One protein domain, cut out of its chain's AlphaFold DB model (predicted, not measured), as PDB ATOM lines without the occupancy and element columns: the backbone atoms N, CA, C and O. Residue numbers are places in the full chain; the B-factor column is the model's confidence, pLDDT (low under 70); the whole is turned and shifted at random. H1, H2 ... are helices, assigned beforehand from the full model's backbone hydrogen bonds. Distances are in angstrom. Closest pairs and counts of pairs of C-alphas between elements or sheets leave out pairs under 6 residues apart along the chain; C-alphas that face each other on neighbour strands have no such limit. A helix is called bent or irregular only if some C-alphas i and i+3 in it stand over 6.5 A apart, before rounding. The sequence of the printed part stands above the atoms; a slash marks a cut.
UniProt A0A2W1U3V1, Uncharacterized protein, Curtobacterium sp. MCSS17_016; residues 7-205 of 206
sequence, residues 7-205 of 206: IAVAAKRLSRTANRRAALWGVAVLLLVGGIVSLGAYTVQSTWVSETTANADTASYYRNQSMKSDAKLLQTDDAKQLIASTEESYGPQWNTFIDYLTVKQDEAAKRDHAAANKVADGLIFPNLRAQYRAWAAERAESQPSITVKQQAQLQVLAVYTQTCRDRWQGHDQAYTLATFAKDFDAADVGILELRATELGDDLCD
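What this domain is: This is residues 7 to 205 of the 206 residues of an uncharacterized protein of Curtobacterium sp. MCSS17_016 (UniProt A0A2W1U3V1). The model is a long, loose rod: two helical hairpins, H1 with H2 and H4 with H5, make an up-and-down bundle of four helices, with a head of shorter helices at one end. There H3 crosses from H2 to H4, and H6 runs out from between those two long helices, with H7 and H8 packed on it. The printed part has 199 residues with eight named helices, H1 to H8 in that order, and no named strand; the class is all helix. The whole is loose, with a radius of gyration of the C-alphas of 21.3 A, and spans 71 by 29 by 26 A.

Where its parts are: The longest helix, H2, holds residues 38 to 73 and measures 53.1 A from C-alpha 38 at (-18.694, 74.092, -10.255) to C-alpha 73 at (-40.228, 27.785, 4.401). H1, residues 7 to 32, is 36.2 A long, with a kink of 29 degrees near residue 26. H4, residues 91 to 121, is 45.4 A long; H5, residues 126 to 141, measures 22.5 A. H3 holds residues 77 to 89, H6 residues 148 to 168, over 30.5 A, and H7 residues 173 to 180. H8, residues 189 to 203, ends at C-alpha 203 at (-48.693, 22.926, 19.818); it is neither bent nor irregular, but only just: C-alphas 193 and 196 are 6.4 A apart.

How they stand to each other: In the bundle of H1, H2, H4 and H5, each helix runs against the one before it. H2, with residues 52 to 66 alone, touches H1 in a hairpin, at a shallow tilt of 21 degrees, opposite ways; the closest C-alphas, of Ala 11 and Ala 59, are 4.3 A apart. H4 and H5 touch as a hairpin at 7 degrees, closest at the C-alphas of Ala 109 and Ala 140, 4.8 A. H2 and H5 touch at a shallow tilt of 8 degrees, the same way, closest at the C-alphas of Ser 46 and Leu 128, 6.7 A. H2 and H4 are apart. H6 is the hub, touching five helices. Among them is H3, about perpendicular at 75 degrees, the closest C-alphas being those of Ile 83 and Gln 153, 6.5 A. H6 touches H8 at a steep tilt of 57 degrees, closest at the C-alphas of Tyr 160 and Gly 200, 5.6 A, and H7 at a steep 49 degrees, closest at those of Thr 163 and Thr 176, 6.0 A. Every O i to N i+4 pair is within hydrogen-bond range in H3, H4, H5, H6 and H7; in H1 it is 20 of 22, in H2 31 of 32, in H8 6 of 11.

The domain as a whole: The two C-alphas farthest apart, of Val 37 and Asp 205, are 71.3 A apart. The printed part has no cut, and no link is long. The mean pLDDT of the printed part is 73.8; 53 residues are under 70, among them residues 25 to 39 and 176 to 205, and H8 has a mean of 52.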
ATOM      1  N   ILE A   7     -27.391  36.642   4.185       71.00
ATOM      2  CA  ILE A   7     -27.919  37.595   3.209       71.00
ATOM      3  C   ILE A   7     -28.659  38.765   3.887       71.00
ATOM      4  O   ILE A   7     -28.399  39.925   3.569       71.00
ATOM      5  N   ALA A   8     -29.525  38.498   4.869       68.19
ATOM      6  CA  ALA A   8     -30.221  39.531   5.640       68.19
ATOM      7  C   ALA A   8     -29.249  40.396   6.465       68.19
ATOM      8  O   ALA A   8     -29.407  41.617   6.548       68.19
ATOM      9  N   VAL A   9     -28.195  39.794   7.031       75.88
ATOM     10  CA  VAL A   9     -27.140  40.537   7.748       75.88
ATOM     11  C   VAL A   9     -26.371  41.451   6.797       75.88
ATOM     12  O   VAL A   9     -26.137  42.618   7.126       75.88
ATOM     13  N   ALA A  10     -25.994  40.942   5.621       75.19
ATOM     14  CA  ALA A  10     -25.316  41.724   4.593       75.19
ATOM     15  C   ALA A  10     -26.182  42.911   4.139       75.19
ATOM     16  O   ALA A  10     -25.707  44.050   4.149       75.19
ATOM     17  N   ALA A  11     -27.470  42.675   3.870       77.38
ATOM     18  CA  ALA A  11     -28.431  43.724   3.534       77.38
ATOM     19  C   ALA A  11     -28.526  44.799   4.633       77.38
ATOM     20  O   ALA A  11     -28.434  45.994   4.345       77.38
ATOM     21  N   LYS A  12     -28.623  44.397   5.911       77.88
ATOM     22  CA  LYS A  12     -28.694  45.325   7.060       77.88
ATOM     23  C   LYS A  12     -27.426  46.169   7.199       77.88
ATOM     24  O   LYS A  12     -27.507  47.367   7.476       77.88
ATOM     25  N   ARG A  13     -26.245  45.572   7.000       81.19
ATOM     26  CA  ARG A  13     -24.956  46.289   7.035       81.19
ATOM     27  C   ARG A  13     -24.833  47.287   5.883       81.19
ATOM     28  O   ARG A  13     -24.442  48.430   6.121       81.19
ATOM     29  N   LEU A  14     -25.208  46.882   4.669       80.75
ATOM     30  CA  LEU A  14     -25.186  47.748   3.488       80.75
ATOM     31  C   LEU A  14     -26.163  48.920   3.630       80.75
ATOM     32  O   LEU A  14     -25.757  50.067   3.455       80.75
ATOM     33  N   SER A  15     -27.400  48.661   4.064       77.94
ATOM     34  CA  SER A  15     -28.410  49.699   4.321       77.94
ATOM     35  C   SER A  15     -27.944  50.717   5.372       77.94
ATOM     36  O   SER A  15     -28.004  51.922   5.137       77.94
ATOM     37  N   ARG A  16     -27.378  50.263   6.502       81.44
ATOM     38  CA  ARG A  16     -26.808  51.167   7.521       81.44
ATOM     39  C   ARG A  16     -25.675  52.025   6.968       81.44
ATOM     40  O   ARG A  16     -25.569  53.200   7.314       81.44
ATOM     41  N   THR A  17     -24.830  51.443   6.122       77.81
ATOM     42  CA  THR A  17     -23.704  52.152   5.505       77.81
ATOM     43  C   THR A  17     -24.199  53.214   4.524       77.81
ATOM     44  O   THR A  17     -23.729  54.350   4.584       77.81
ATOM     45  N   ALA A  18     -25.191  52.884   3.691       77.00
ATOM     46  CA  ALA A  18     -25.835  53.825   2.776       77.00
ATOM     47  C   ALA A  18     -26.508  54.983   3.536       77.00
ATOM     48  O   ALA A  18     -26.219  56.144   3.253       77.00
ATOM     49  N   ASN A  19     -27.301  54.686   4.573       71.94
ATOM     50  CA  ASN A  19     -27.986  55.704   5.380       71.94
ATOM     51  C   ASN A  19     -27.005  56.626   6.115       71.94
ATOM     52  O   ASN A  19     -27.194  57.841   6.145       71.94
ATOM     53  N   ARG A  20     -25.919  56.074   6.675       77.69
ATOM     54  CA  ARG A  20     -24.880  56.875   7.341       77.69
ATOM     55  C   ARG A  20     -24.161  57.793   6.355       77.69
ATOM     56  O   ARG A  20     -23.907  58.948   6.687       77.69
ATOM     57  N   ARG A  21     -23.850  57.303   5.150       73.81
ATOM     58  CA  ARG A  21     -23.256  58.124   4.084       73.81
ATOM     59  C   ARG A  21     -24.217  59.226   3.640       73.81
ATOM     60  O   ARG A  21     -23.790  60.370   3.566       73.81
ATOM     61  N   ALA A  22     -25.495  58.917   3.426       69.69
ATOM     62  CA  ALA A  22     -26.502  59.910   3.052       69.69
ATOM     63  C   ALA A  22     -26.669  61.014   4.109       69.69
ATOM     64  O   ALA A  22     -26.677  62.196   3.768       69.69
ATOM     65  N   ALA A  23     -26.706  60.649   5.394       68.94
ATOM     66  CA  ALA A  23     -26.792  61.613   6.490       68.94
ATOM     67  C   ALA A  23     -25.547  62.517   6.586       68.94
ATOM     68  O   ALA A  23     -25.678  63.730   6.734       68.94
ATOM     69  N   LEU A  24     -24.344  61.942   6.470       70.00
ATOM     70  CA  LEU A  24     -23.087  62.701   6.501       70.00
ATOM     71  C   LEU A  24     -22.957  63.653   5.308       70.00
ATOM     72  O   LEU A  24     -22.487  64.778   5.468       70.00
ATOM     73  N   TRP A  25     -23.407  63.235   4.125       65.31
ATOM     74  CA  TRP A  25     -23.355  64.071   2.929       65.31
ATOM     75  C   TRP A  25     -24.365  65.217   2.950       65.31
ATOM     76  O   TRP A  25     -24.011  66.321   2.537       65.31
ATOM     77  N   GLY A  26     -25.553  65.018   3.530       60.09
ATOM     78  CA  GLY A  26     -26.488  66.118   3.792       60.09
ATOM     79  C   GLY A  26     -25.873  67.241   4.643       60.09
ATOM     80  O   GLY A  26     -26.181  68.409   4.432       60.09
ATOM     81  N   VAL A  27     -24.952  66.903   5.553       61.97
ATOM     82  CA  VAL A  27     -24.197  67.880   6.359       61.97
ATOM     83  C   VAL A  27     -23.003  68.461   5.586       61.97
ATOM     84  O   VAL A  27     -22.760  69.663   5.645       61.97
ATOM     85  N   ALA A  28     -22.270  67.641   4.825       61.19
ATOM     86  CA  ALA A  28     -21.074  68.070   4.089       61.19
ATOM     87  C   ALA A  28     -21.373  69.030   2.921       61.19
ATOM     88  O   ALA A  28     -20.575  69.922   2.635       61.19
ATOM     89  N   VAL A  29     -22.534  68.892   2.273       59.38
ATOM     90  CA  VAL A  29     -23.001  69.809   1.219       59.38
ATOM     91  C   VAL A  29     -23.079  71.252   1.722       59.38
ATOM     92  O   VAL A  29     -22.652  72.155   1.007       59.38
ATOM     93  N   LEU A  30     -23.568  71.478   2.949       58.28
ATOM     94  CA  LEU A  30     -23.655  72.824   3.534       58.28
ATOM     95  C   LEU A  30     -22.274  73.488   3.670       58.28
ATOM     96  O   LEU A  30     -22.174  74.709   3.605       58.28
ATOM     97  N   LEU A  31     -21.214  72.690   3.826       56.69
ATOM     98  CA  LEU A  31     -19.842  73.165   4.005       56.69
ATOM     99  C   LEU A  31     -19.084  73.342   2.675       56.69
ATOM    100  O   LEU A  31     -18.253  74.240   2.562       56.69
ATOM    101  N   LEU A  32     -19.366  72.524   1.654       56.69
ATOM    102  CA  LEU A  32     -18.623  72.516   0.378       56.69
ATOM    103  C   LEU A  32     -18.991  73.660  -0.584       56.69
ATOM    104  O   LEU A  32     -18.169  74.041  -1.419       56.69
ATOM    105  N   VAL A  33     -20.189  74.244  -0.463       56.81
ATOM    106  CA  VAL A  33     -20.656  75.352  -1.327       56.81
ATOM    107  C   VAL A  33     -19.804  76.623  -1.163       56.81
ATOM    108  O   VAL A  33     -19.763  77.455  -2.064       56.81
ATOM    109  N   GLY A  34     -19.058  76.756  -0.062       55.84
ATOM    110  CA  GLY A  34     -18.234  77.934   0.215       55.84
ATOM    111  C   GLY A  34     -16.955  78.096  -0.622       55.84
ATOM    112  O   GLY A  34     -16.361  79.167  -0.544       55.84
ATOM    113  N   GLY A  35     -16.494  77.099  -1.401       53.94
ATOM    114  CA  GLY A  35     -15.133  77.182  -1.973       53.94
ATOM    115  C   GLY A  35     -14.768  76.379  -3.229       53.94
ATOM    116  O   GLY A  35     -13.594  76.391  -3.591       53.94
ATOM    117  N   ILE A  36     -15.690  75.686  -3.912       59.06
ATOM    118  CA  ILE A  36     -15.340  74.823  -5.064       59.06
ATOM    119  C   ILE A  36     -15.908  75.346  -6.391       59.06
ATOM    120  O   ILE A  36     -17.088  75.669  -6.499       59.06
ATOM    121  N   VAL A  37     -15.061  75.357  -7.431       61.69
ATOM    122  CA  VAL A  37     -15.442  75.599  -8.832       61.69
ATOM    123  C   VAL A  37     -16.404  74.501  -9.303       61.69
ATOM    124  O   VAL A  37     -16.127  73.309  -9.171       61.69
ATOM    125  N   SER A  38     -17.526  74.908  -9.889       63.09
ATOM    126  CA  SER A  38     -18.694  74.092 -10.255       63.09
ATOM    127  C   SER A  38     -18.411  72.729 -10.916       63.09
ATOM    128  O   SER A  38     -19.133  71.774 -10.641       63.09
ATOM    129  N   LEU A  39     -17.357  72.572 -11.725       68.38
ATOM    130  CA  LEU A  39     -17.017  71.283 -12.354       68.38
ATOM    131  C   LEU A  39     -16.552  70.203 -11.361       68.38
ATOM    132  O   LEU A  39     -16.987  69.058 -11.459       68.38
ATOM    133  N   GLY A  40     -15.696  70.554 -10.397       71.62
ATOM    134  CA  GLY A  40     -15.212  69.602  -9.388       71.62
ATOM    135  C   GLY A  40     -16.307  69.202  -8.400       71.62
ATOM    136  O   GLY A  40     -16.359  68.066  -7.939       71.62
ATOM    137  N   ALA A  41     -17.240  70.117  -8.123       73.62
ATOM    138  CA  ALA A  41     -18.418  69.815  -7.319       73.62
ATOM    139  C   ALA A  41     -19.364  68.834  -8.035       73.62
ATOM    140  O   ALA A  41     -19.919  67.941  -7.392       73.62
ATOM    141  N   TYR A  42     -19.526  68.967  -9.358       78.44
ATOM    142  CA  TYR A  42     -20.384  68.080 -10.146       78.44
ATOM    143  C   TYR A  42     -19.885  66.635 -10.139       78.44
ATOM    144  O   TYR A  42     -20.661  65.724  -9.851       78.44
ATOM    145  N   THR A  43     -18.596  66.419 -10.416       80.19
ATOM    146  CA  THR A  43     -18.019  65.067 -10.463       80.19
ATOM    147  C   THR A  43     -18.166  64.365  -9.117       80.19
ATOM    148  O   THR A  43     -18.709  63.264  -9.065       80.19
ATOM    149  N   VAL A  44     -17.823  65.044  -8.021       80.31
ATOM    150  CA  VAL A  44     -17.955  64.507  -6.659       80.31
ATOM    151  C   VAL A  44     -19.410  64.165  -6.312       80.31
ATOM    152  O   VAL A  44     -19.672  63.062  -5.829       80.31
ATOM    153  N   GLN A  45     -20.369  65.059  -6.589       81.88
ATOM    154  CA  GLN A  45     -21.786  64.790  -6.305       81.88
ATOM    155  C   GLN A  45     -22.346  63.659  -7.175       81.88
ATOM    156  O   GLN A  45     -23.110  62.835  -6.674       81.88
ATOM    157  N   SER A  46     -21.950  63.573  -8.447       83.38
ATOM    158  CA  SER A  46     -22.395  62.503  -9.347       83.38
ATOM    159  C   SER A  46     -21.883  61.122  -8.921       83.38
ATOM    160  O   SER A  46     -22.672  60.176  -8.858       83.38
ATOM    161  N   THR A  47     -20.602  61.008  -8.543       84.75
ATOM    162  CA  THR A  47     -20.016  59.761  -8.027       84.75
ATOM    163  C   THR A  47     -20.692  59.350  -6.727       84.75
ATOM    164  O   THR A  47     -21.064  58.191  -6.563       84.75
ATOM    165  N   TRP A  48     -20.926  60.302  -5.822       84.56
ATOM    166  CA  TRP A  48     -21.606  60.023  -4.563       84.56
ATOM    167  C   TRP A  48     -23.050  59.535  -4.757       84.56
ATOM    168  O   TRP A  48     -23.443  58.546  -4.125       84.56
ATOM    169  N   VAL A  49     -23.830  60.206  -5.620       83.88
ATOM    170  CA  VAL A  49     -25.196  59.777  -5.965       83.88
ATOM    171  C   VAL A  49     -25.144  58.343  -6.482       83.88
ATOM    172  O   VAL A  49     -25.826  57.488  -5.926       83.88
ATOM    173  N   SER A  50     -24.275  58.062  -7.457       85.19
ATOM    174  CA  SER A  50     -24.130  56.733  -8.062       85.19
ATOM    175  C   SER A  50     -23.741  55.644  -7.055       85.19
ATOM    176  O   SER A  50     -24.347  54.575  -7.042       85.19
ATOM    177  N   GLU A  51     -22.773  55.897  -6.173       83.38
ATOM    178  CA  GLU A  51     -22.375  54.923  -5.151       83.38
ATOM    179  C   GLU A  51     -23.483  54.671  -4.124       83.38
ATOM    180  O   GLU A  51     -23.668  53.545  -3.653       83.38
ATOM    181  N   THR A  52     -24.201  55.720  -3.720       81.44
ATOM    182  CA  THR A  52     -25.250  55.610  -2.700       81.44
ATOM    183  C   THR A  52     -26.449  54.849  -3.244       81.44
ATOM    184  O   THR A  52     -26.946  53.948  -2.561       81.44
ATOM    185  N   THR A  53     -26.869  55.156  -4.475       83.75
ATOM    186  CA  THR A  53     -27.948  54.423  -5.139       83.75
ATOM    187  C   THR A  53     -27.557  52.962  -5.358       83.75
ATOM    188  O   THR A  53     -28.278  52.080  -4.895       83.75
ATOM    189  N   ALA A  54     -26.357  52.686  -5.885       84.38
ATOM    190  CA  ALA A  54     -25.867  51.322  -6.115       84.38
ATOM    191  C   ALA A  54     -25.770  50.470  -4.833       84.38
ATOM    192  O   ALA A  54     -26.133  49.289  -4.825       84.38
ATOM    193  N   ASN A  55     -25.312  51.048  -3.718       85.50
ATOM    194  CA  ASN A  55     -25.247  50.333  -2.437       85.50
ATOM    195  C   ASN A  55     -26.641  50.005  -1.886       85.50
ATOM    196  O   ASN A  55     -26.855  48.919  -1.342       85.50
ATOM    197  N   ALA A  56     -27.596  50.922  -2.035       82.44
ATOM    198  CA  ALA A  56     -28.981  50.686  -1.645       82.44
ATOM    199  C   ALA A  56     -29.682  49.677  -2.581       82.44
ATOM    200  O   ALA A  56     -30.459  48.844  -2.102       82.44
ATOM    201  N   ASP A  57     -29.362  49.676  -3.880       84.06
ATOM    202  CA  ASP A  57     -29.721  48.634  -4.860       84.06
ATOM    203  C   ASP A  57     -29.255  47.258  -4.448       84.06
ATOM    204  O   ASP A  57     -30.066  46.342  -4.287       84.06
ATOM    205  N   THR A  58     -27.983  47.158  -4.111       84.62
ATOM    206  CA  THR A  58     -27.395  45.915  -3.630       84.62
ATOM    207  C   THR A  58     -28.050  45.443  -2.322       84.62
ATOM    208  O   THR A  58     -28.382  44.265  -2.176       84.62
ATOM    209  N   ALA A  59     -28.309  46.351  -1.374       83.25
ATOM    210  CA  ALA A  59     -28.962  46.009  -0.108       83.25
ATOM    211  C   ALA A  59     -30.398  45.489  -0.299       83.25
ATOM    212  O   ALA A  59     -30.776  44.486   0.312       83.25
ATOM    213  N   SER A  60     -31.192  46.151  -1.148       81.81
ATOM    214  CA  SER A  60     -32.569  45.731  -1.448       81.81
ATOM    215  C   SER A  60     -32.600  44.395  -2.183       81.81
ATOM    216  O   SER A  60     -33.374  43.510  -1.823       81.81
ATOM    217  N   TYR A  61     -31.698  44.204  -3.149       84.50
ATOM    218  CA  TYR A  61     -31.557  42.939  -3.861       84.50
ATOM    219  C   TYR A  61     -31.324  41.769  -2.899       84.50
ATOM    220  O   TYR A  61     -32.054  40.777  -2.944       84.50
ATOM    221  N   TYR A  62     -30.366  41.903  -1.976       82.25
ATOM    222  CA  TYR A  62     -30.119  40.877  -0.962       82.25
ATOM    223  C   TYR A  62     -31.324  40.674  -0.040       82.25
ATOM    224  O   TYR A  62     -31.684  39.535   0.251       82.25
ATOM    225  N   ARG A  63     -32.004  41.748   0.379       82.19
ATOM    226  CA  ARG A  63     -33.225  41.630   1.192       82.19
ATOM    227  C   ARG A  63     -34.310  40.824   0.472       82.19
ATOM    228  O   ARG A  63     -34.844  39.888   1.059       82.19
ATOM    229  N   ASN A  64     -34.570  41.124  -0.798       83.56
ATOM    230  CA  ASN A  64     -35.537  40.394  -1.619       83.56
ATOM    231  C   ASN A  64     -35.125  38.931  -1.833       83.56
ATOM    232  O   ASN A  64     -35.965  38.036  -1.781       83.56
ATOM    233  N   GLN A  65     -33.836  38.647  -2.027       83.19
ATOM    234  CA  GLN A  65     -33.368  37.259  -2.087       83.19
ATOM    235  C   GLN A  65     -33.604  36.503  -0.777       83.19
ATOM    236  O   GLN A  65     -34.053  35.358  -0.823       83.19
ATOM    237  N   SER A  66     -33.338  37.135   0.372       82.44
ATOM    238  CA  SER A  66     -33.634  36.543   1.682       82.44
ATOM    239  C   SER A  66     -35.124  36.252   1.809       82.44
ATOM    240  O   SER A  66     -35.483  35.115   2.064       82.44
ATOM    241  N   MET A  67     -35.988  37.226   1.510       80.56
ATOM    242  CA  MET A  67     -37.443  37.049   1.574       80.56
ATOM    243  C   MET A  67     -37.940  35.914   0.674       80.56
ATOM    244  O   MET A  67     -38.802  35.144   1.084       80.56
ATOM    245  N   LYS A  68     -37.386  35.762  -0.537       82.75
ATOM    246  CA  LYS A  68     -37.700  34.619  -1.414       82.75
ATOM    247  C   LYS A  68     -37.239  33.286  -0.828       82.75
ATOM    248  O   LYS A  68     -37.914  32.282  -1.031       82.75
ATOM    249  N   SER A  69     -36.082  33.260  -0.168       82.50
ATOM    250  CA  SER A  69     -35.574  32.070   0.524       82.50
ATOM    251  C   SER A  69     -36.482  31.706   1.695       82.50
ATOM    252  O   SER A  69     -36.946  30.573   1.777       82.50
ATOM    253  N   ASP A  70     -36.819  32.691   2.526       81.25
ATOM    254  CA  ASP A  70     -37.687  32.528   3.689       81.25
ATOM    255  C   ASP A  70     -39.088  32.079   3.256       81.25
ATOM    256  O   ASP A  70     -39.636  31.141   3.820       81.25
ATOM    257  N   ALA A  71     -39.634  32.628   2.167       80.00
ATOM    258  CA  ALA A  71     -40.922  32.203   1.617       80.00
ATOM    259  C   ALA A  71     -40.958  30.731   1.167       80.00
ATOM    260  O   ALA A  71     -42.041  30.152   1.083       80.00
ATOM    261  N   LYS A  72     -39.810  30.090   0.902       83.44
ATOM    262  CA  LYS A  72     -39.778  28.636   0.670       83.44
ATOM    263  C   LYS A  72     -40.101  27.849   1.939       83.44
ATOM    264  O   LYS A  72     -40.624  26.749   1.820       83.44
ATOM    265  N   LEU A  73     -39.844  28.404   3.127       78.50
ATOM    266  CA  LEU A  73     -40.228  27.785   4.401       78.50
ATOM    267  C   LEU A  73     -41.748  27.667   4.527       78.50
ATOM    268  O   LEU A  73     -42.230  26.686   5.070       78.50
ATOM    269  N   LEU A  74     -42.509  28.596   3.940       78.88
ATOM    270  CA  LEU A  74     -43.976  28.513   3.893       78.88
ATOM    271  C   LEU A  74     -44.491  27.323   3.070       78.88
ATOM    272  O   LEU A  74     -45.683  27.032   3.087       78.88
ATOM    273  N   GLN A  75     -43.627  26.667   2.290       83.06
ATOM    274  CA  GLN A  75     -44.016  25.540   1.446       83.06
ATOM    275  C   GLN A  75     -43.917  24.187   2.155       83.06
ATOM    276  O   GLN A  75     -44.376  23.198   1.577       83.06
ATOM    277  N   THR A  76     -43.349  24.128   3.365       83.56
ATOM    278  CA  THR A  76     -43.304  22.891   4.157       83.56
ATOM    279  C   THR A  76     -44.693  22.534   4.683       83.56
ATOM    280  O   THR A  76     -45.532  23.413   4.893       83.56
ATOM    281  N   ASP A  77     -44.949  21.240   4.872       79.94
ATOM    282  CA  ASP A  77     -46.265  20.760   5.308       79.94
ATOM    283  C   ASP A  77     -46.604  21.260   6.721       79.94
ATOM    284  O   ASP A  77     -47.693  21.796   6.930       79.94
ATOM    285  N   ASP A  78     -45.631  21.236   7.638       72.69
ATOM    286  CA  ASP A  78     -45.779  21.765   9.001       72.69
ATOM    287  C   ASP A  78     -46.134  23.261   9.009       72.69
ATOM    288  O   ASP A  78     -47.024  23.700   9.740       72.69
ATOM    289  N   ALA A  79     -45.475  24.063   8.160       75.81
ATOM    290  CA  ALA A  79     -45.759  25.492   8.070       75.81
ATOM    291  C   ALA A  79     -47.162  25.742   7.509       75.81
ATOM    292  O   ALA A  79     -47.888  26.586   8.032       75.81
ATOM    293  N   LYS A  80     -47.574  24.996   6.475       80.81
ATOM    294  CA  LYS A  80     -48.921  25.112   5.896       80.81
ATOM    295  C   LYS A  80     -50.005  24.766   6.908       80.81
ATOM    296  O   LYS A  80     -50.997  25.485   6.974       80.81
ATOM    297  N   GLN A  81     -49.816  23.699   7.681       77.62
ATOM    298  CA  GLN A  81     -50.785  23.270   8.686       77.62
ATOM    299  C   GLN A  81     -50.921  24.302   9.809       77.62
ATOM    300  O   GLN A  81     -52.042  24.684  10.139       77.62
ATOM    301  N   LEU A  82     -49.798  24.809  10.329       75.19
ATOM    302  CA  LEU A  82     -49.788  25.872  11.340       75.19
ATOM    303  C   LEU A  82     -50.468  27.151  10.831       75.19
ATOM    304  O   LEU A  82     -51.252  27.778  11.539       75.19
ATOM    305  N   ILE A  83     -50.174  27.557   9.595       77.81
ATOM    306  CA  ILE A  83     -50.773  28.755   8.999       77.81
ATOM    307  C   ILE A  83     -52.275  28.559   8.804       77.81
ATOM    308  O   ILE A  83     -53.043  29.456   9.136       77.81
ATOM    309  N   ALA A  84     -52.702  27.403   8.294       80.81
ATOM    310  CA  ALA A  84     -54.115  27.109   8.085       80.81
ATOM    311  C   ALA A  84     -54.895  27.107   9.407       80.81
ATOM    312  O   ALA A  84     -55.932  27.763   9.488       80.81
ATOM    313  N   SER A  85     -54.370  26.457  10.454       75.12
ATOM    314  CA  SER A  85     -55.010  26.455  11.775       75.12
ATOM    315  C   SER A  85     -55.072  27.857  12.383       75.12
ATOM    316  O   SER A  85     -56.076  28.218  12.998       75.12
ATOM    317  N   THR A  86     -54.038  28.674  12.161       73.44
ATOM    318  CA  THR A  86     -54.007  30.073  12.604       73.44
ATOM    319  C   THR A  86     -55.034  30.923  11.852       73.44
ATOM    320  O   THR A  86     -55.781  31.675  12.476       73.44
ATOM    321  N   GLU A  87     -55.105  30.810  10.523       78.38
ATOM    322  CA  GLU A  87     -56.065  31.555   9.696       78.38
ATOM    323  C   GLU A  87     -57.517  31.173  10.034       78.38
ATOM    324  O   GLU A  87     -58.381  32.048  10.087       78.38
ATOM    325  N   GLU A  88     -57.786  29.892  10.307       80.25
ATOM    326  CA  GLU A  88     -59.111  29.396  10.695       80.25
ATOM    327  C   GLU A  88     -59.514  29.859  12.100       80.25
ATOM    328  O   GLU A  88     -60.582  30.447  12.281       80.25
ATOM    329  N   SER A  89     -58.640  29.650  13.087       72.75
ATOM    330  CA  SER A  89     -58.936  29.956  14.494       72.75
ATOM    331  C   SER A  89     -59.051  31.461  14.752       72.75
ATOM    332  O   SER A  89     -59.766  31.887  15.659       72.75
ATOM    333  N   TYR A  90     -58.374  32.282  13.941       69.56
ATOM    334  CA  TYR A  90     -58.201  33.715  14.192       69.56
ATOM    335  C   TYR A  90     -58.572  34.596  12.987       69.56
ATOM    336  O   TYR A  90     -58.039  35.693  12.843       69.56
ATOM    337  N   GLY A  91     -59.485  34.165  12.112       71.69
ATOM    338  CA  GLY A  91     -59.815  34.858  10.850       71.69
ATOM    339  C   GLY A  91     -59.959  36.397  10.922       71.69
ATOM    340  O   GLY A  91     -59.250  37.105  10.200       71.69
ATOM    341  N   PRO A  92     -60.817  36.973  11.791       74.94
ATOM    342  CA  PRO A  92     -60.951  38.434  11.924       74.94
ATOM    343  C   PRO A  92     -59.659  39.138  12.378       74.94
ATOM    344  O   PRO A  92     -59.303  40.226  11.914       74.94
ATOM    345  N   GLN A  93     -58.939  38.498  13.290       72.38
ATOM    346  CA  GLN A  93     -57.683  38.949  13.871       72.38
ATOM    347  C   GLN A  93     -56.539  38.914  12.849       72.38
ATOM    348  O   GLN A  93     -55.716  39.829  12.814       72.38
ATOM    349  N   TRP A  94     -56.524  37.889  12.001       74.81
ATOM    350  CA  TRP A  94     -55.586  37.713  10.901       74.81
ATOM    351  C   TRP A  94     -55.725  38.819   9.852       74.81
ATOM    352  O   TRP A  94     -54.731  39.419   9.446       74.81
ATOM    353  N   ASN A  95     -56.959  39.166   9.478       78.75
ATOM    354  CA  ASN A  95     -57.210  40.276   8.553       78.75
ATOM    355  C   ASN A  95     -56.748  41.616   9.141       78.75
ATOM    356  O   ASN A  95     -56.060  42.375   8.465       78.75
ATOM    357  N   THR A  96     -57.018  41.855  10.429       78.56
ATOM    358  CA  THR A  96     -56.539  43.059  11.135       78.56
ATOM    359  C   THR A  96     -55.011  43.162  11.110       78.56
ATOM    360  O   THR A  96     -54.455  44.247  10.948       78.56
ATOM    361  N   PHE A  97     -54.316  42.031  11.249       75.75
ATOM    362  CA  PHE A  97     -52.859  41.976  11.180       75.75
ATOM    363  C   PHE A  97     -52.323  42.278   9.772       75.75
ATOM    364  O   PHE A  97     -51.378  43.054   9.629       75.75
ATOM    365  N   ILE A  98     -52.947  41.727   8.726       80.62
ATOM    366  CA  ILE A  98     -52.590  42.024   7.329       80.62
ATOM    367  C   ILE A  98     -52.809  43.507   7.001       80.62
ATOM    368  O   ILE A  98     -51.935  44.133   6.395       80.62
ATOM    369  N   ASP A  99     -53.941  44.082   7.413       81.88
ATOM    370  CA  ASP A  99     -54.244  45.501   7.195       81.88
ATOM    371  C   ASP A  99     -53.210  46.389   7.886       81.88
ATOM    372  O   ASP A  99     -52.664  47.320   7.294       81.88
ATOM    373  N   TYR A 100     -52.873  46.046   9.127       80.69
ATOM    374  CA  TYR A 100     -51.847  46.738   9.885       80.69
ATOM    375  C   TYR A 100     -50.469  46.689   9.194       80.69
ATOM    376  O   TYR A 100     -49.825  47.730   9.036       80.69
ATOM    377  N   LEU A 101     -50.034  45.517   8.715       78.50
ATOM    378  CA  LEU A 101     -48.777  45.382   7.965       78.50
ATOM    379  C   LEU A 101     -48.785  46.201   6.669       78.50
ATOM    380  O   LEU A 101     -47.769  46.803   6.317       78.50
ATOM    381  N   THR A 102     -49.931  46.261   5.989       83.56
ATOM    382  CA  THR A 102     -50.115  47.073   4.779       83.56
ATOM    383  C   THR A 102     -49.933  48.559   5.093       83.56
ATOM    384  O   THR A 102     -49.114  49.230   4.466       83.56
ATOM    385  N   VAL A 103     -50.604  49.063   6.137       83.50
ATOM    386  CA  VAL A 103     -50.453  50.455   6.593       83.50
ATOM    387  C   VAL A 103     -49.000  50.758   6.965       83.50
ATOM    388  O   VAL A 103     -48.475  51.813   6.605       83.50
ATOM    389  N   LYS A 104     -48.312  49.833   7.642       78.38
ATOM    390  CA  LYS A 104     -46.899  50.012   8.005       78.38
ATOM    391  C   LYS A 104     -45.972  50.068   6.805       78.38
ATOM    392  O   LYS A 104     -45.018  50.853   6.815       78.38
ATOM    393  N   GLN A 105     -46.244  49.273   5.779       79.06
ATOM    394  CA  GLN A 105     -45.496  49.328   4.533       79.06
ATOM    395  C   GLN A 105     -45.673  50.688   3.844       79.06
ATOM    396  O   GLN A 105     -44.678  51.303   3.454       79.06
ATOM    397  N   ASP A 106     -46.900  51.208   3.797       82.31
ATOM    398  CA  ASP A 106     -47.188  52.531   3.235       82.31
ATOM    399  C   ASP A 106     -46.530  53.664   4.040       82.31
ATOM    400  O   ASP A 106     -45.966  54.605   3.475       82.31
ATOM    401  N   GLU A 107     -46.565  53.591   5.374       82.50
ATOM    402  CA  GLU A 107     -45.874  54.543   6.253       82.50
ATOM    403  C   GLU A 107     -44.354  54.507   6.053       82.50
ATOM    404  O   GLU A 107     -43.699  55.553   6.053       82.50
ATOM    405  N   ALA A 108     -43.772  53.317   5.883       76.88
ATOM    406  CA  ALA A 108     -42.350  53.160   5.595       76.88
ATOM    407  C   ALA A 108     -41.984  53.780   4.241       76.88
ATOM    408  O   ALA A 108     -41.063  54.596   4.196       76.88
ATOM    409  N   ALA A 109     -42.755  53.499   3.187       76.81
ATOM    410  CA  ALA A 109     -42.556  54.103   1.872       76.81
ATOM    411  C   ALA A 109     -42.607  55.637   1.950       76.81
ATOM    412  O   ALA A 109     -41.692  56.317   1.482       76.81
ATOM    413  N   LYS A 110     -43.609  56.208   2.635       81.69
ATOM    414  CA  LYS A 110     -43.714  57.667   2.848       81.69
ATOM    415  C   LYS A 110     -42.500  58.244   3.582       81.69
ATOM    416  O   LYS A 110     -42.003  59.305   3.195       81.69
ATOM    417  N   ARG A 111     -42.015  57.568   4.631       80.25
ATOM    418  CA  ARG A 111     -40.805  57.986   5.364       80.25
ATOM    419  C   ARG A 111     -39.567  57.954   4.469       80.25
ATOM    420  O   ARG A 111     -38.790  58.910   4.497       80.25
ATOM    421  N   ASP A 112     -39.418  56.917   3.653       75.81
ATOM    422  CA  ASP A 112     -38.295  56.768   2.726       75.81
ATOM    423  C   ASP A 112     -38.333  57.834   1.617       75.81
ATOM    424  O   ASP A 112     -37.311  58.473   1.352       75.81
ATOM    425  N   HIS A 113     -39.513  58.137   1.057       77.75
ATOM    426  CA  HIS A 113     -39.694  59.262   0.130       77.75
ATOM    427  C   HIS A 113     -39.299  60.601   0.769       77.75
ATOM    428  O   HIS A 113     -38.583  61.396   0.158       77.75
ATOM    429  N   ALA A 114     -39.742  60.870   2.001       79.69
ATOM    430  CA  ALA A 114     -39.423  62.116   2.698       79.69
ATOM    431  C   ALA A 114     -37.916  62.248   2.982       79.69
ATOM    432  O   ALA A 114     -37.329  63.313   2.764       79.69
ATOM    433  N   ALA A 115     -37.273  61.162   3.419       76.50
ATOM    434  CA  ALA A 115     -35.832  61.125   3.651       76.50
ATOM    435  C   ALA A 115     -35.044  61.340   2.351       76.50
ATOM    436  O   ALA A 115     -34.104  62.137   2.323       76.50
ATOM    437  N   ALA A 116     -35.453  60.689   1.262       75.25
ATOM    438  CA  ALA A 116     -34.808  60.847  -0.032       75.25
ATOM    439  C   ALA A 116     -34.993  62.253  -0.617       75.25
ATOM    440  O   ALA A 116     -34.040  62.818  -1.153       75.25
ATOM    441  N   ASN A 117     -36.173  62.858  -0.459       81.31
ATOM    442  CA  ASN A 117     -36.408  64.244  -0.866       81.31
ATOM    443  C   ASN A 117     -35.492  65.208  -0.111       81.31
ATOM    444  O   ASN A 117     -34.847  66.043  -0.740       81.31
ATOM    445  N   LYS A 118     -35.337  65.025   1.206       80.06
ATOM    446  CA  LYS A 118     -34.412  65.827   2.018       80.06
ATOM    447  C   LYS A 118     -32.965  65.728   1.523       80.06
ATOM    448  O   LYS A 118     -32.245  66.723   1.515       80.06
ATOM    449  N   VAL A 119     -32.534  64.537   1.110       76.94
ATOM    450  CA  VAL A 119     -31.199  64.319   0.533       76.94
ATOM    451  C   VAL A 119     -31.081  64.980  -0.845       76.94
ATOM    452  O   VAL A 119     -30.090  65.657  -1.120       76.94
ATOM    453  N   ALA A 120     -32.103  64.843  -1.692       81.25
ATOM    454  CA  ALA A 120     -32.139  65.453  -3.017       81.25
ATOM    455  C   ALA A 120     -32.102  66.989  -2.963       81.25
ATOM    456  O   ALA A 120     -31.453  67.625  -3.794       81.25
ATOM    457  N   ASP A 121     -32.764  67.594  -1.978       82.31
ATOM    458  CA  ASP A 121     -32.781  69.048  -1.780       82.31
ATOM    459  C   ASP A 121     -31.388  69.612  -1.465       82.31
ATOM    460  O   ASP A 121     -31.103  70.759  -1.806       82.31
ATOM    461  N   GLY A 122     -30.492  68.788  -0.912       74.25
ATOM    462  CA  GLY A 122     -29.077  69.123  -0.739       74.25
ATOM    463  C   GLY A 122     -28.244  69.050  -2.027       74.25
ATOM    464  O   GLY A 122     -27.139  69.581  -2.084       74.25
ATOM    465  N   LEU A 123     -28.722  68.423  -3.102       79.00
ATOM    466  CA  LEU A 123     -27.962  68.377  -4.354       79.00
ATOM    467  C   LEU A 123     -28.006  69.739  -5.047       79.00
ATOM    468  O   LEU A 123     -29.077  70.315  -5.222       79.00
ATOM    469  N   ILE A 124     -26.846  70.248  -5.467       79.25
ATOM    470  CA  ILE A 124     -26.723  71.587  -6.068       79.25
ATOM    471  C   ILE A 124     -27.211  71.551  -7.519       79.25
ATOM    472  O   ILE A 124     -27.879  72.473  -7.988       79.25
ATOM    473  N   PHE A 125     -26.907  70.461  -8.225       82.50
ATOM    474  CA  PHE A 125     -27.208  70.319  -9.643       82.50
ATOM    475  C   PHE A 125     -28.628  69.777  -9.873       82.50
ATOM    476  O   PHE A 125     -28.951  68.684  -9.392       82.50
ATOM    477  N   PRO A 126     -29.479  70.488 -10.641       85.00
ATOM    478  CA  PRO A 126     -30.870  70.089 -10.867       85.00
ATOM    479  C   PRO A 126     -31.034  68.708 -11.512       85.00
ATOM    480  O   PRO A 126     -31.973  67.986 -11.183       85.00
ATOM    481  N   ASN A 127     -30.118  68.318 -12.401       86.38
ATOM    482  CA  ASN A 127     -30.144  67.014 -13.061       86.38
ATOM    483  C   ASN A 127     -29.864  65.862 -12.079       86.38
ATOM    484  O   ASN A 127     -30.605  64.883 -12.077       86.38
ATOM    485  N   LEU A 128     -28.863  65.998 -11.200       83.31
ATOM    486  CA  LEU A 128     -28.563  65.007 -10.158       83.31
ATOM    487  C   LEU A 128     -29.697  64.911  -9.133       83.31
ATOM    488  O   LEU A 128     -30.062  63.813  -8.713       83.31
ATOM    489  N   ARG A 129     -30.309  66.049  -8.780       87.56
ATOM    490  CA  ARG A 129     -31.504  66.092  -7.927       87.56
ATOM    491  C   ARG A 129     -32.661  65.299  -8.529       87.56
ATOM    492  O   ARG A 129     -33.266  64.486  -7.834       87.56
ATOM    493  N   ALA A 130     -32.962  65.524  -9.807       87.12
ATOM    494  CA  ALA A 130     -34.032  64.816 -10.503       87.12
ATOM    495  C   ALA A 130     -33.758  63.305 -10.585       87.12
ATOM    496  O   ALA A 130     -34.646  62.516 -10.272       87.12
ATOM    497  N   GLN A 131     -32.525  62.906 -10.923       86.31
ATOM    498  CA  GLN A 131     -32.123  61.495 -10.982       86.31
ATOM    499  C   GLN A 131     -32.271  60.793  -9.628       86.31
ATOM    500  O   GLN A 131     -32.853  59.713  -9.559       86.31
ATOM    501  N   TYR A 132     -31.802  61.418  -8.543       84.56
ATOM    502  CA  TYR A 132     -31.911  60.831  -7.208       84.56
ATOM    503  C   TYR A 132     -33.369  60.714  -6.740       84.56
ATOM    504  O   TYR A 132     -33.745  59.693  -6.170       84.56
ATOM    505  N   ARG A 133     -34.216  61.721  -7.012       87.06
ATOM    506  CA  ARG A 133     -35.652  61.654  -6.685       87.06
ATOM    507  C   ARG A 133     -36.377  60.566  -7.470       87.06
ATOM    508  O   ARG A 133     -37.171  59.849  -6.876       87.06
ATOM    509  N   ALA A 134     -36.102  60.440  -8.769       86.69
ATOM    510  CA  ALA A 134     -36.702  59.403  -9.604       86.69
ATOM    511  C   ALA A 134     -36.339  58.002  -9.091       86.69
ATOM    512  O   ALA A 134     -37.229  57.192  -8.853       86.69
ATOM    513  N   TRP A 135     -35.053  57.767  -8.813       86.62
ATOM    514  CA  TRP A 135     -34.581  56.522  -8.207       86.62
ATOM    515  C   TRP A 135     -35.254  56.235  -6.858       86.62
ATOM    516  O   TRP A 135     -35.694  55.119  -6.600       86.62
ATOM    517  N   ALA A 136     -35.352  57.239  -5.983       82.75
ATOM    518  CA  ALA A 136     -35.959  57.055  -4.671       82.75
ATOM    519  C   ALA A 136     -37.461  56.765  -4.751       82.75
ATOM    520  O   ALA A 136     -37.962  55.967  -3.959       82.75
ATOM    521  N   ALA A 137     -38.164  57.396  -5.695       82.38
ATOM    522  CA  ALA A 137     -39.579  57.152  -5.929       82.38
ATOM    523  C   ALA A 137     -39.821  55.726  -6.432       82.38
ATOM    524  O   ALA A 137     -40.570  54.984  -5.802       82.38
ATOM    525  N   GLU A 138     -39.094  55.310  -7.475       83.56
ATOM    526  CA  GLU A 138     -39.140  53.941  -8.002       83.56
ATOM    527  C   GLU A 138     -38.893  52.907  -6.894       83.56
ATOM    528  O   GLU A 138     -39.550  51.870  -6.829       83.56
ATOM    529  N   ARG A 139     -37.973  53.208  -5.975       77.38
ATOM    530  CA  ARG A 139     -37.624  52.301  -4.887       77.38
ATOM    531  C   ARG A 139     -38.678  52.215  -3.789       77.38
ATOM    532  O   ARG A 139     -38.964  51.117  -3.320       77.38
ATOM    533  N   ALA A 140     -39.210  53.346  -3.343       72.56
ATOM    534  CA  ALA A 140     -40.223  53.366  -2.292       72.56
ATOM    535  C   ALA A 140     -41.556  52.765  -2.775       72.56
ATOM    536  O   ALA A 140     -42.280  52.171  -1.981       72.56
ATOM    537  N   GLU A 141     -41.824  52.839  -4.080       74.81
ATOM    538  CA  GLU A 141     -42.977  52.203  -4.726       74.81
ATOM    539  C   GLU A 141     -42.702  50.747  -5.147       74.81
ATOM    540  O   GLU A 141     -43.636  50.004  -5.466       74.81
ATOM    541  N   SER A 142     -41.439  50.305  -5.136       75.00
ATOM    542  CA  SER A 142     -41.093  48.928  -5.487       75.00
ATOM    543  C   SER A 142     -41.705  47.949  -4.487       75.00
ATOM    544  O   SER A 142     -41.446  47.992  -3.282       75.00
ATOM    545  N   GLN A 143     -42.542  47.041  -4.991       65.44
ATOM    546  CA  GLN A 143     -43.151  46.024  -4.148       65.44
ATOM    547  C   GLN A 143     -42.100  44.997  -3.690       65.44
ATOM    548  O   GLN A 143     -41.230  44.604  -4.479       65.44
ATOM    549  N   PRO A 144     -42.174  44.521  -2.432       74.69
ATOM    550  CA  PRO A 144     -41.367  43.406  -1.964       74.69
ATOM    551  C   PRO A 144     -41.582  42.169  -2.837       74.69
ATOM    552  O   PRO A 144     -42.633  41.975  -3.442       74.69
ATOM    553  N   SER A 145     -40.603  41.265  -2.852       78.31
ATOM    554  CA  SER A 145     -40.709  40.014  -3.616       78.31
ATOM    555  C   SER A 145     -41.729  39.001  -3.078       78.31
ATOM    556  O   SER A 145     -41.864  37.924  -3.657       78.31
ATOM    557  N   ILE A 146     -42.369  39.305  -1.949       81.75
ATOM    558  CA  ILE A 146     -43.389  38.490  -1.286       81.75
ATOM    559  C   ILE A 146     -44.602  39.376  -0.993       81.75
ATOM    560  O   ILE A 146     -44.458  40.586  -0.824       81.75
ATOM    561  N   THR A 147     -45.792  38.787  -0.924       87.19
ATOM    562  CA  THR A 147     -47.010  39.540  -0.585       87.19
ATOM    563  C   THR A 147     -47.055  39.888   0.905       87.19
ATOM    564  O   THR A 147     -46.421  39.219   1.723       87.19
ATOM    565  N   VAL A 148     -47.867  40.883   1.288       83.50
ATOM    566  CA  VAL A 148     -48.106  41.215   2.709       83.50
ATOM    567  C   VAL A 148     -48.637  40.000   3.477       83.50
ATOM    568  O   VAL A 148     -48.191  39.728   4.588       83.50
ATOM    569  N   LYS A 149     -49.512  39.198   2.852       84.62
ATOM    570  CA  LYS A 149     -49.991  37.934   3.431       84.62
ATOM    571  C   LYS A 149     -48.842  36.949   3.680       84.62
ATOM    572  O   LYS A 149     -48.756  36.375   4.759       84.62
ATOM    573  N   GLN A 150     -47.932  36.768   2.722       85.38
ATOM    574  CA  GLN A 150     -46.766  35.895   2.909       85.38
ATOM    575  C   GLN A 150     -45.817  36.424   3.990       85.38
ATOM    576  O   GLN A 150     -45.252  35.644   4.753       85.38
ATOM    577  N   GLN A 151     -45.663  37.744   4.095       82.31
ATOM    578  CA  GLN A 151     -44.898  38.361   5.174       82.31
ATOM    579  C   GLN A 151     -45.541  38.096   6.544       82.31
ATOM    580  O   GLN A 151     -44.828  37.725   7.474       82.31
ATOM    581  N   ALA A 152     -46.867  38.223   6.655       79.50
ATOM    582  CA  ALA A 152     -47.620  37.892   7.864       79.50
ATOM    583  C   ALA A 152     -47.394  36.429   8.286       79.50
ATOM    584  O   ALA A 152     -47.065  36.148   9.438       79.50
ATOM    585  N   GLN A 153     -47.481  35.503   7.328       81.81
ATOM    586  CA  GLN A 153     -47.245  34.072   7.545       81.81
ATOM    587  C   GLN A 153     -45.821  33.778   8.035       81.81
ATOM    588  O   GLN A 153     -45.638  32.998   8.969       81.81
ATOM    589  N   LEU A 154     -44.810  34.436   7.458       79.12
ATOM    590  CA  LEU A 154     -43.423  34.299   7.910       79.12
ATOM    591  C   LEU A 154     -43.211  34.836   9.325       79.12
ATOM    592  O   LEU A 154     -42.461  34.233  10.089       79.12
ATOM    593  N   GLN A 155     -43.862  35.946   9.683       77.50
ATOM    594  CA  GLN A 155     -43.766  36.506  11.033       77.50
ATOM    595  C   GLN A 155     -44.384  35.565  12.072       77.50
ATOM    596  O   GLN A 155     -43.748  35.305  13.092       77.50
ATOM    597  N   VAL A 156     -45.550  34.975  11.789       76.19
ATOM    598  CA  VAL A 156     -46.158  33.969  12.678       76.19
ATOM    599  C   VAL A 156     -45.270  32.736  12.827       76.19
ATOM    600  O   VAL A 156     -44.987  32.322  13.950       76.19
ATOM    601  N   LEU A 157     -44.760  32.188  11.719       77.00
ATOM    602  CA  LEU A 157     -43.865  31.029  11.759       77.00
ATOM    603  C   LEU A 157     -42.588  31.318  12.566       77.00
ATOM    604  O   LEU A 157     -42.118  30.462  13.321       77.00
ATOM    605  N   ALA A 158     -42.025  32.523  12.432       75.94
ATOM    606  CA  ALA A 158     -40.838  32.934  13.173       75.94
ATOM    607  C   ALA A 158     -41.091  32.988  14.686       75.94
ATOM    608  O   ALA A 158     -40.272  32.460  15.443       75.94
ATOM    609  N   VAL A 159     -42.220  33.574  15.110       73.50
ATOM    610  CA  VAL A 159     -42.612  33.623  16.528       73.50
ATOM    611  C   VAL A 159     -42.842  32.216  17.057       73.50
ATOM    612  O   VAL A 159     -42.175  31.834  18.011       73.50
ATOM    613  N   TYR A 160     -43.659  31.405  16.380       74.38
ATOM    614  CA  TYR A 160     -43.915  30.013  16.761       74.38
ATOM    615  C   TYR A 160     -42.623  29.207  16.969       74.38
ATOM    616  O   TYR A 160     -42.393  28.614  18.021       74.38
ATOM    617  N   THR A 161     -41.714  29.249  15.989       75.56
ATOM    618  CA  THR A 161     -40.458  28.483  16.043       75.56
ATOM    619  C   THR A 161     -39.535  28.957  17.170       75.56
ATOM    620  O   THR A 161     -38.647  28.223  17.612       75.56
ATOM    621  N   GLN A 162     -39.648  30.217  17.581       74.62
ATOM    622  CA  GLN A 162     -38.870  30.752  18.691       74.62
ATOM    623  C   GLN A 162     -39.526  30.418  20.035       74.62
ATOM    624  O   GLN A 162     -38.808  29.948  20.908       74.62
ATOM    625  N   THR A 163     -40.854  30.508  20.150       73.44
ATOM    626  CA  THR A 163     -41.617  30.051  21.322       73.44
ATOM    627  C   THR A 163     -41.322  28.586  21.642       73.44
ATOM    628  O   THR A 163     -40.930  28.279  22.766       73.44
ATOM    629  N   CYS A 164     -41.394  27.678  20.658       73.88
ATOM    630  CA  CYS A 164     -41.061  26.270  20.907       73.88
ATOM    631  C   CYS A 164     -39.603  26.099  21.354       73.88
ATOM    632  O   CYS A 164     -39.316  25.319  22.257       73.88
ATOM    633  N   ARG A 165     -38.660  26.841  20.758       77.56
ATOM    634  CA  ARG A 165     -37.246  26.763  21.152       77.56
ATOM    635  C   ARG A 165     -37.035  27.222  22.593       77.56
ATOM    636  O   ARG A 165     -36.297  26.566  23.324       77.56
ATOM    637  N   ASP A 166     -37.645  28.336  22.968       74.25
ATOM    638  CA  ASP A 166     -37.482  28.945  24.283       74.25
ATOM    639  C   ASP A 166     -38.141  28.064  25.359       74.25
ATOM    640  O   ASP A 166     -37.503  27.773  26.373       74.25
ATOM    641  N   ARG A 167     -39.314  27.478  25.074       73.44
ATOM    642  CA  ARG A 167     -39.966  26.472  25.934       73.44
ATOM    643  C   ARG A 167     -39.078  25.247  26.171       73.44
ATOM    644  O   ARG A 167     -38.879  24.841  27.313       73.44
ATOM    645  N   TRP A 168     -38.461  24.704  25.119       77.06
ATOM    646  CA  TRP A 168     -37.503  23.591  25.236       77.06
ATOM    647  C   TRP A 168     -36.255  23.947  26.058       77.06
ATOM    648  O   TRP A 168     -35.604  23.067  26.618       77.06
ATOM    649  N   GLN A 169     -35.908  25.231  26.132       82.00
ATOM    650  CA  GLN A 169     -34.801  25.746  26.937       82.00
ATOM    651  C   GLN A 169     -35.225  26.126  28.366       82.00
ATOM    652  O   GLN A 169     -34.389  26.583  29.145       82.00
ATOM    653  N   GLY A 170     -36.493  25.903  28.736       77.31
ATOM    654  CA  GLY A 170     -37.040  26.247  30.050       77.31
ATOM    655  C   GLY A 170     -37.271  27.746  30.246       77.31
ATOM    656  O   GLY A 170     -37.340  28.209  31.384       77.31
ATOM    657  N   HIS A 171     -37.346  28.511  29.157       78.56
ATOM    658  CA  HIS A 171     -37.681  29.928  29.182       78.56
ATOM    659  C   HIS A 171     -39.193  30.130  29.099       78.56
ATOM    660  O   HIS A 171     -39.911  29.348  28.474       78.56
ATOM    661  N   ASP A 172     -39.668  31.191  29.746       69.75
ATOM    662  CA  ASP A 172     -41.078  31.552  29.757       69.75
ATOM    663  C   ASP A 172     -41.464  32.426  28.554       69.75
ATOM    664  O   ASP A 172     -40.644  32.864  27.736       69.75
ATOM    665  N   GLN A 173     -42.763  32.687  28.449       65.31
ATOM    666  CA  GLN A 173     -43.324  33.568  27.434       65.31
ATOM    667  C   GLN A 173     -42.674  34.954  27.476       65.31
ATOM    668  O   GLN A 173     -42.235  35.447  26.440       65.31
ATOM    669  N   ALA A 174     -42.538  35.560  28.658       68.31
ATOM    670  CA  ALA A 174     -41.968  36.899  28.805       68.31
ATOM    671  C   ALA A 174     -40.554  37.008  28.202       68.31
ATOM    672  O   ALA A 174     -40.219  38.018  27.578       68.31
ATOM    673  N   TYR A 175     -39.747  35.952  28.316       70.44
ATOM    674  CA  TYR A 175     -38.428  35.867  27.692       70.44
ATOM    675  C   TYR A 175     -38.482  35.846  26.155       70.44
ATOM    676  O   TYR A 175     -37.715  36.551  25.484       70.44
ATOM    677  N   THR A 176     -39.411  35.074  25.586       67.06
ATOM    678  CA  THR A 176     -39.614  34.999  24.128       67.06
ATOM    679  C   THR A 176     -40.000  36.374  23.584       67.06
ATOM    680  O   THR A 176     -39.419  36.867  22.614       67.06
ATOM    681  N   LEU A 177     -40.925  37.047  24.266       66.69
ATOM    682  CA  LEU A 177     -41.402  38.369  23.881       66.69
ATOM    683  C   LEU A 177     -40.299  39.434  23.958       66.69
ATOM    684  O   LEU A 177     -40.101  40.207  23.018       66.69
ATOM    685  N   ALA A 178     -39.481  39.399  25.012       69.38
ATOM    686  CA  ALA A 178     -38.310  40.265  25.131       69.38
ATOM    687  C   ALA A 178     -37.290  40.061  23.992       69.38
ATOM    688  O   ALA A 178     -36.620  41.016  23.584       69.38
ATOM    689  N   THR A 179     -37.182  38.842  23.451       66.69
ATOM    690  CA  THR A 179     -36.298  38.532  22.313       66.69
ATOM    691  C   THR A 179     -36.770  39.220  21.034       66.69
ATOM    692  O   THR A 179     -35.951  39.755  20.282       66.69
ATOM    693  N   PHE A 180     -38.081  39.277  20.814       60.56
ATOM    694  CA  PHE A 180     -38.661  39.929  19.644       60.56
ATOM    695  C   PHE A 180     -38.957  41.420  19.817       60.56
ATOM    696  O   PHE A 180     -39.189  42.103  18.822       60.56
ATOM    697  N   ALA A 181     -38.866  41.962  21.033       62.38
ATOM    698  CA  ALA A 181     -39.142  43.371  21.331       62.38
ATOM    699  C   ALA A 181     -38.315  44.380  20.503       62.38
ATOM    700  O   ALA A 181     -38.642  45.562  20.459       62.38
ATOM    701  N   LYS A 182     -37.213  43.941  19.873       55.53
ATOM    702  CA  LYS A 182     -36.390  44.759  18.962       55.53
ATOM    703  C   LYS A 182     -36.651  44.508  17.476       55.53
ATOM    704  O   LYS A 182     -36.221  45.322  16.658       55.53
ATOM    705  N   ASP A 183     -37.260  43.376  17.139       53.03
ATOM    706  CA  ASP A 183     -37.529  42.954  15.763       53.03
ATOM    707  C   ASP A 183     -38.974  43.272  15.336       53.03
ATOM    708  O   ASP A 183     -39.228  43.426  14.142       53.03
ATOM    709  N   PHE A 184     -39.877  43.462  16.302       53.16
ATOM    710  CA  PHE A 184     -41.210  44.036  16.136       53.16
ATOM    711  C   PHE A 184     -41.203  45.496  16.607       53.16
ATOM    712  O   PHE A 184     -40.696  45.798  17.689       53.16
ATOM    713  N   ASP A 185     -41.732  46.421  15.800       49.44
ATOM    714  CA  ASP A 185     -41.964  47.795  16.265       49.44
ATOM    715  C   ASP A 185     -43.016  47.751  17.393       49.44
ATOM    716  O   ASP A 185     -43.859  46.858  17.396       49.44
ATOM    717  N   ALA A 186     -43.019  48.678  18.357       41.97
ATOM    718  CA  ALA A 186     -43.842  48.562  19.583       41.97
ATOM    719  C   ALA A 186     -45.368  48.384  19.350       41.97
ATOM    720  O   ALA A 186     -46.093  48.003  20.264       41.97
ATOM    721  N   ALA A 187     -45.855  48.645  18.132       41.81
ATOM    722  CA  ALA A 187     -47.230  48.394  17.699       41.81
ATOM    723  C   ALA A 187     -47.441  47.034  16.979       41.81
ATOM    724  O   ALA A 187     -48.560  46.529  16.984       41.81
ATOM    725  N   ASP A 188     -46.389  46.414  16.422       50.19
ATOM    726  CA  ASP A 188     -46.390  45.052  15.846       50.19
ATOM    727  C   ASP A 188     -46.456  43.989  16.965       50.19
ATOM    728  O   ASP A 188     -47.047  42.917  16.811       50.19
ATOM    729  N   VAL A 189     -45.844  44.327  18.104       46.78
ATOM    730  CA  VAL A 189     -45.642  43.486  19.288       46.78
ATOM    731  C   VAL A 189     -46.979  42.975  19.845       46.78
ATOM    732  O   VAL A 189     -47.159  41.771  19.961       46.78
ATOM    733  N   GLY A 190     -47.984  43.832  20.057       47.97
ATOM    734  CA  GLY A 190     -49.231  43.430  20.733       47.97
ATOM    735  C   GLY A 190     -50.153  42.466  19.964       47.97
ATOM    736  O   GLY A 190     -50.984  41.802  20.579       47.97
ATOM    737  N   ILE A 191     -50.034  42.363  18.633       49.00
ATOM    738  CA  ILE A 191     -50.872  41.459  17.814       49.00
ATOM    739  C   ILE A 191     -50.202  40.088  17.632       49.00
ATOM    740  O   ILE A 191     -50.901  39.073  17.589       49.00
ATOM    741  N   LEU A 192     -48.866  40.047  17.574       51.06
ATOM    742  CA  LEU A 192     -48.076  38.815  17.481       51.06
ATOM    743  C   LEU A 192     -47.784  38.184  18.858       51.06
ATOM    744  O   LEU A 192     -47.854  36.960  18.958       51.06
ATOM    745  N   GLU A 193     -47.537  38.987  19.908       51.00
ATOM    746  CA  GLU A 193     -47.293  38.537  21.301       51.00
ATOM    747  C   GLU A 193     -48.474  37.780  21.909       51.00
ATOM    748  O   GLU A 193     -48.274  36.848  22.679       51.00
ATOM    749  N   LEU A 194     -49.708  38.193  21.612       51.75
ATOM    750  CA  LEU A 194     -50.892  37.570  22.206       51.75
ATOM    751  C   LEU A 194     -51.273  36.259  21.507       51.75
ATOM    752  O   LEU A 194     -51.830  35.380  22.144       51.75
ATOM    753  N   ARG A 195     -50.992  36.109  20.205       53.34
ATOM    754  CA  ARG A 195     -51.727  35.137  19.366       53.34
ATOM    755  C   ARG A 195     -50.881  34.002  18.809       53.34
ATOM    756  O   ARG A 195     -51.369  32.886  18.684       53.34
ATOM    757  N   ALA A 196     -49.604  34.250  18.515       49.31
ATOM    758  CA  ALA A 196     -48.669  33.177  18.169       49.31
ATOM    759  C   ALA A 196     -48.164  32.433  19.419       49.31
ATOM    760  O   ALA A 196     -47.652  31.320  19.311       49.31
ATOM    761  N   THR A 197     -48.313  33.037  20.602       51.47
ATOM    762  CA  THR A 197     -47.927  32.422  21.873       51.47
ATOM    763  C   THR A 197     -49.000  31.488  22.429       51.47
ATOM    764  O   THR A 197     -48.640  30.391  22.828       51.47
ATOM    765  N   GLU A 198     -50.291  31.826  22.318       51.75
ATOM    766  CA  GLU A 198     -51.393  30.892  22.637       51.75
ATOM    767  C   GLU A 198     -51.332  29.622  21.760       51.75
ATOM    768  O   GLU A 198     -51.393  28.508  22.264       51.75
ATOM    769  N   LEU A 199     -51.081  29.774  20.453       51.47
ATOM    770  CA  LEU A 199     -50.859  28.646  19.534       51.47
ATOM    771  C   LEU A 199     -49.584  27.845  19.837       51.47
ATOM    772  O   LEU A 199     -49.555  26.634  19.632       51.47
ATOM    773  N   GLY A 200     -48.513  28.512  20.274       53.66
ATOM    774  CA  GLY A 200     -47.270  27.851  20.671       53.66
ATOM    775  C   GLY A 200     -47.443  27.024  21.942       53.66
ATOM    776  O   GLY A 200     -46.914  25.919  22.024       53.66
ATOM    777  N   ASP A 201     -48.218  27.510  22.904       54.62
ATOM    778  CA  ASP A 201     -48.473  26.779  24.142       54.62
ATOM    779  C   ASP A 201     -49.291  25.499  23.916       54.62
ATOM    780  O   ASP A 201     -49.001  24.495  24.566       54.62
ATOM    781  N   ASP A 202     -50.213  25.497  22.947       56.41
ATOM    782  CA  ASP A 202     -51.024  24.320  22.594       56.41
ATOM    783  C   ASP A 202     -50.305  23.314  21.669       56.41
ATOM    784  O   ASP A 202     -50.637  22.130  21.671       56.41
ATOM    785  N   LEU A 203     -49.332  23.757  20.857       59.94
ATOM    786  CA  LEU A 203     -48.693  22.926  19.818       59.94
ATOM    787  C   LEU A 203     -47.235  22.533  20.115       59.94
ATOM    788  O   LEU A 203     -46.732  21.581  19.520       59.94
ATOM    789  N   CYS A 204     -46.531  23.237  21.011       63.44
ATOM    790  CA  CYS A 204     -45.137  22.918  21.349       63.44
ATOM    791  C   CYS A 204     -44.999  21.805  22.415       63.44
ATOM    792  O   CYS A 204     -43.863  21.420  22.712       63.44
ATOM    793  N   ASP A 205     -46.103  21.307  22.991       51.72
ATOM    794  CA  ASP A 205     -46.107  20.286  24.059       51.72
ATOM    795  C   ASP A 205     -46.057  18.825  23.581       51.72
ATOM    796  O   ASP A 205     -45.786  17.934  24.390       51.72
TER     797      ASP A 205